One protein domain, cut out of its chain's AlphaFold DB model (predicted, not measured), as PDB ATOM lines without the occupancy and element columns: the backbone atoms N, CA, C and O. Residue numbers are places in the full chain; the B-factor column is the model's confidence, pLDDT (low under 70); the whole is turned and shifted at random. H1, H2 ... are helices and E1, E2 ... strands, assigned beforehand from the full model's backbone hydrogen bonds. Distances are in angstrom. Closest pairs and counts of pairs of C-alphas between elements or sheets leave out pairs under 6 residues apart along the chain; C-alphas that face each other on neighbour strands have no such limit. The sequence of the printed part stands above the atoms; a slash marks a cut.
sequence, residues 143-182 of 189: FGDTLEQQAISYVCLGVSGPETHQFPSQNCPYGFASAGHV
ATOM      1  N   PHE A 143     152.221 134.106 176.441       91.25
ATOM      2  CA  PHE A 143     150.797 134.106 176.129       91.25
ATOM      3  C   PHE A 143     150.344 132.714 175.663       91.25
ATOM      4  O   PHE A 143     150.907 132.158 174.722       91.25
ATOM      5  N   GLY A 144     149.342 132.163 176.337       92.31
ATOM      6  CA  GLY A 144     148.741 130.852 176.108       92.31
ATOM      7  C   GLY A 144     147.250 130.906 175.770       92.31
ATOM      8  O   GLY A 144     146.608 129.864 175.802       92.31
ATOM      9  N   ASP A 145     146.711 132.091 175.464       92.19
ATOM     10  CA  ASP A 145     145.343 132.283 174.952       92.19
ATOM     11  C   ASP A 145     144.211 131.784 175.877       92.19
ATOM     12  O   ASP A 145     143.188 131.271 175.427       92.19
ATOM     13  N   THR A 146     144.376 131.935 177.196       91.69
ATOM     14  CA  THR A 146     143.278 131.710 178.156       91.69
ATOM     15  C   THR A 146     142.427 132.970 178.321       91.69
ATOM     16  O   THR A 146     142.878 134.077 178.014       91.69
ATOM     17  N   LEU A 147     141.211 132.824 178.856       88.00
ATOM     18  CA  LEU A 147     140.295 133.951 179.089       88.00
ATOM     19  C   LEU A 147     140.926 135.047 179.959       88.00
ATOM     20  O   LEU A 147     140.770 136.232 179.682       88.00
ATOM     21  N   GLU A 148     141.683 134.658 180.984       87.56
ATOM     22  CA  GLU A 148     142.359 135.575 181.904       87.56
ATOM     23  C   GLU A 148     143.472 136.349 181.193       87.56
ATOM     24  O   GLU A 148     143.676 137.535 181.445       87.56
ATOM     25  N   GLN A 149     144.184 135.688 180.278       90.25
ATOM     26  CA  GLN A 149     145.274 136.301 179.523       90.25
ATOM     27  C   GLN A 149     144.768 137.232 178.423       90.25
ATOM     28  O   GLN A 149     145.351 138.293 178.215       90.25
ATOM     29  N   GLN A 150     143.671 136.876 177.750       91.12
ATOM     30  CA  GLN A 150     143.010 137.746 176.770       91.12
ATOM     31  C   GLN A 150     142.514 139.054 177.400       91.12
ATOM     32  O   GLN A 150     142.359 140.062 176.715       91.12
ATOM     33  N   ALA A 151     142.290 139.046 178.712       90.19
ATOM     34  CA  ALA A 151     141.858 140.206 179.467       90.19
ATOM     35  C   ALA A 151     142.970 141.252 179.677       90.19
ATOM     36  O   ALA A 151     142.664 142.375 180.073       90.19
ATOM     37  N   ILE A 152     144.238 140.910 179.420       91.56
ATOM     38  CA  ILE A 152     145.382 141.815 179.562       91.56
ATOM     39  C   ILE A 152     145.911 142.173 178.173       91.56
ATOM     40  O   ILE A 152     146.292 141.298 177.395       91.56
ATOM     41  N   SER A 153     145.979 143.466 177.868       93.38
ATOM     42  CA  SER A 153     146.497 143.971 176.597       93.38
ATOM     43  C   SER A 153     147.429 145.163 176.793       93.38
ATOM     44  O   SER A 153     147.428 145.837 177.825       93.38
ATOM     45  N   TYR A 154     148.249 145.423 175.781       94.50
ATOM     46  CA  TYR A 154     149.169 146.545 175.710       94.50
ATOM     47  C   TYR A 154     148.998 147.270 174.382       94.50
ATOM     48  O   TYR A 154     148.882 146.645 173.325       94.50
ATOM     49  N   VAL A 155     149.052 148.597 174.432       95.31
ATOM     50  CA  VAL A 155     148.981 149.463 173.257       95.31
ATOM     51  C   VAL A 155     150.157 150.429 173.230       95.31
ATOM     52  O   VAL A 155     150.457 151.115 174.208       95.31
ATOM     53  N   CYS A 156     150.833 150.482 172.087       95.50
ATOM     54  CA  CYS A 156     151.936 151.398 171.835       95.50
ATOM     55  C   CYS A 156     151.380 152.763 171.410       95.50
ATOM     56  O   CYS A 156     150.659 152.858 170.418       95.50
ATOM     57  N   LEU A 157     151.691 153.829 172.150       94.31
ATOM     58  CA  LEU A 157     151.114 155.150 171.904       94.31
ATOM     59  C   LEU A 157     151.972 155.968 170.935       94.31
ATOM     60  O   LEU A 157     153.201 155.981 171.021       94.31
ATOM     61  N   GLY A 158     151.309 156.714 170.047       93.75
ATOM     62  CA  GLY A 158     151.963 157.553 169.032       93.75
ATOM     63  C   GLY A 158     152.261 156.836 167.714       93.75
ATOM     64  O   GLY A 158     152.926 157.400 166.850       93.75
ATOM     65  N   VAL A 159     151.751 155.617 167.550       93.62
ATOM     66  CA  VAL A 159     151.848 154.800 166.336       93.62
ATOM     67  C   VAL A 159     150.477 154.205 166.007       93.62
ATOM     68  O   VAL A 159     149.621 154.084 166.878       93.62
ATOM     69  N   SER A 160     150.263 153.841 164.743       92.00
ATOM     70  CA  SER A 160     149.107 153.040 164.330       92.00
ATOM     71  C   SER A 160     149.374 151.566 164.632       92.00
ATOM     72  O   SER A 160     150.456 151.066 164.320       92.00
ATOM     73  N   GLY A 161     148.400 150.870 165.209       89.00
ATOM     74  CA  GLY A 161     148.484 149.436 165.462       89.00
ATOM     75  C   GLY A 161     147.367 148.948 166.383       89.00
ATOM     76  O   GLY A 161     146.750 149.762 167.074       89.00
ATOM     77  N   PRO A 162     147.077 147.636 166.376       93.31
ATOM     78  CA  PRO A 162     146.154 147.047 167.334       93.31
ATOM     79  C   PRO A 162     146.787 146.967 168.728       93.31
ATOM     80  O   PRO A 162     148.007 147.062 168.888       93.31
ATOM     81  N   GLU A 163     145.951 146.735 169.737       93.38
ATOM     82  CA  GLU A 163     146.433 146.233 171.021       93.38
ATOM     83  C   GLU A 163     146.992 144.812 170.856       93.38
ATOM     84  O   GLU A 163     146.579 144.062 169.967       93.38
ATOM     85  N   THR A 164     147.939 144.437 171.710       93.69
ATOM     86  CA  THR A 164     148.582 143.114 171.691       93.69
ATOM     87  C   THR A 164     148.646 142.526 173.098       93.69
ATOM     88  O   THR A 164     148.559 143.263 174.077       93.69
ATOM     89  N   HIS A 165     148.834 141.212 173.225       92.56
ATOM     90  CA  HIS A 165     148.974 140.536 174.527       92.56
ATOM     91  C   HIS A 165     150.437 140.418 174.981       92.56
ATOM     92  O   HIS A 165     150.774 139.645 175.876       92.56
ATOM     93  N   GLN A 166     151.329 141.169 174.339       90.19
ATOM     94  CA  GLN A 166     152.754 141.207 174.620       90.19
ATOM     95  C   GLN A 166     153.191 142.655 174.813       90.19
ATOM     96  O   GLN A 166     152.535 143.587 174.349       90.19
ATOM     97  N   PHE A 167     154.327 142.854 175.478       90.06
ATOM     98  CA  PHE A 167     154.933 144.179 175.501       90.06
ATOM     99  C   PHE A 167     155.267 144.640 174.073       90.06
ATOM    100  O   PHE A 167     155.688 143.816 173.253       90.06
ATOM    101  N   PRO A 168     155.116 145.942 173.767       91.62
ATOM    102  CA  PRO A 168     155.483 146.471 172.461       91.62
ATOM    103  C   PRO A 168     156.939 146.148 172.112       91.62
ATOM    104  O   PRO A 168     157.854 146.442 172.876       91.62
ATOM    105  N   SER A 169     157.154 145.573 170.929       90.69
ATOM    106  CA  SER A 169     158.486 145.234 170.402       90.69
ATOM    107  C   SER A 169     159.171 146.398 169.680       90.69
ATOM    108  O   SER A 169     160.264 146.249 169.136       90.69
ATOM    109  N   GLN A 170     158.524 147.561 169.656       90.94
ATOM    110  CA  GLN A 170     158.985 148.765 168.981       90.94
ATOM    111  C   GLN A 170     158.967 149.955 169.937       90.94
ATOM    112  O   GLN A 170     158.251 149.960 170.938       90.94
ATOM    113  N   ASN A 171     159.728 150.993 169.596       91.31
ATOM    114  CA  ASN A 171     159.706 152.238 170.349       91.31
ATOM    115  C   ASN A 171     158.326 152.909 170.245       91.31
ATOM    116  O   ASN A 171     157.821 153.121 169.141       91.31
ATOM    117  N   CYS A 172     157.752 153.279 171.389       93.75
ATOM    118  CA  CYS A 172     156.474 153.974 171.478       93.75
ATOM    119  C   CYS A 172     156.713 155.451 171.824       93.75
ATOM    120  O   CYS A 172     157.070 155.741 172.969       93.75
ATOM    121  N   PRO A 173     156.515 156.398 170.880       94.44
ATOM    122  CA  PRO A 173     156.843 157.812 171.080       94.44
ATOM    123  C   PRO A 173     156.239 158.452 172.336       94.44
ATOM    124  O   PRO A 173     156.855 159.338 172.925       94.44
ATOM    125  N   TYR A 174     155.053 158.003 172.758       92.94
ATOM    126  CA  TYR A 174     154.366 158.511 173.952       92.94
ATOM    127  C   TYR A 174     154.274 157.473 175.079       92.94
ATOM    128  O   TYR A 174     153.424 157.584 175.961       92.94
ATOM    129  N   GLY A 175     155.152 156.467 175.061       91.88
ATOM    130  CA  GLY A 175     155.088 155.310 175.949       91.88
ATOM    131  C   GLY A 175     154.028 154.302 175.509       91.88
ATOM    132  O   GLY A 175     153.483 154.380 174.410       91.88
ATOM    133  N   PHE A 176     153.739 153.331 176.363       92.94
ATOM    134  CA  PHE A 176     152.677 152.360 176.125       92.94
ATOM    135  C   PHE A 176     151.704 152.359 177.299       92.94
ATOM    136  O   PHE A 176     152.065 152.729 178.418       92.94
ATOM    137  N   ALA A 177     150.471 151.948 177.035       92.94
ATOM    138  CA  ALA A 177     149.468 151.723 178.062       92.94
ATOM    139  C   ALA A 177     149.167 150.228 178.155       92.94
ATOM    140  O   ALA A 177     149.178 149.527 177.144       92.94
ATOM    141  N   SER A 178     148.904 149.753 179.367       92.56
ATOM    142  CA  SER A 178     148.362 148.422 179.620       92.56
ATOM    143  C   SER A 178     146.892 148.539 180.005       92.56
ATOM    144  O   SER A 178     146.544 149.400 180.818       92.56
ATOM    145  N   ALA A 179     146.053 147.656 179.484       91.12
ATOM    146  CA  ALA A 179     144.675 147.486 179.911       91.12
ATOM    147  C   ALA A 179     144.500 146.101 180.541       91.12
ATOM    148  O   ALA A 179     145.105 145.124 180.108       91.12
ATOM    149  N   GLY A 180     143.680 146.038 181.585       87.62
ATOM    150  CA  GLY A 180     143.270 144.803 182.238       87.62
ATOM    151  C   GLY A 180     141.757 144.814 182.395       87.62
ATOM    152  O   GLY A 180     141.205 145.753 182.968       87.62
ATOM    153  N   HIS A 181     141.082 143.794 181.880       85.12
ATOM    154  CA  HIS A 181     139.668 143.568 182.115       85.12
ATOM    155  C   HIS A 181     139.513 142.465 183.148       85.12
ATOM    156  O   HIS A 181     139.978 141.351 182.942       85.12
ATOM    157  N   VAL A 182     138.840 142.755 184.254       79.81
ATOM    158  CA  VAL A 182     138.483 141.709 185.206       79.81
ATOM    159  C   VAL A 182     136.969 141.568 185.174       79.81
ATOM    160  O   VAL A 182     136.275 142.511 185.568       79.81
TER     161      VAL A 182
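AT A GLANCE: This is residues 143 to 182 of the 189 residues of the protein "WSC domain-containing protein" of Verticillium alfalfae (strain VaMs.102 / ATCC MYA-4576 / FGSC 10136) (UniProt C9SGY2). With little regular structure, this is an elongated piece built on one two-stranded hairpin, E1 and E2, with the short helix H1 at one end and a long loop, residues 157 to 175, that folds back alongside E1. The 40 printed residues hold H1, E1 and E2 in that order, antiparallel strands, mixed class, under half in named elements. It is only just compact, close to loose, radius of gyration of the C-alphas 10.5 A, spanning 30 by 17 by 13 A.

HOW THE PARTS SIT: Look first at H1, residues 147 to 150, too short for any O i to N i+4 pair; a tight link leads to E1, residues 152 to 156. E2, residues 176 to 180, is its antiparallel neighbour at 162 degrees: find N 153 and O 179 within hydrogen-bond range, 2.9 A. H1 and E2 are apart.

IN THESE COORDINATES: Find C-alpha 147 at (140.295, 133.951, 179.089), where H1 begins, 5.2 A long. E1 runs 13.9 A; E2 runs 13.5 A to C-alpha 180 at (143.270, 144.803, 182.238).

THE WHOLE: The farthest C-alphas, Thr 146 and Pro 173, are 30.3 A apart. The link E1 to E2 is long; the printed part has no cut, and no printed residue is under 70 in pLDDT.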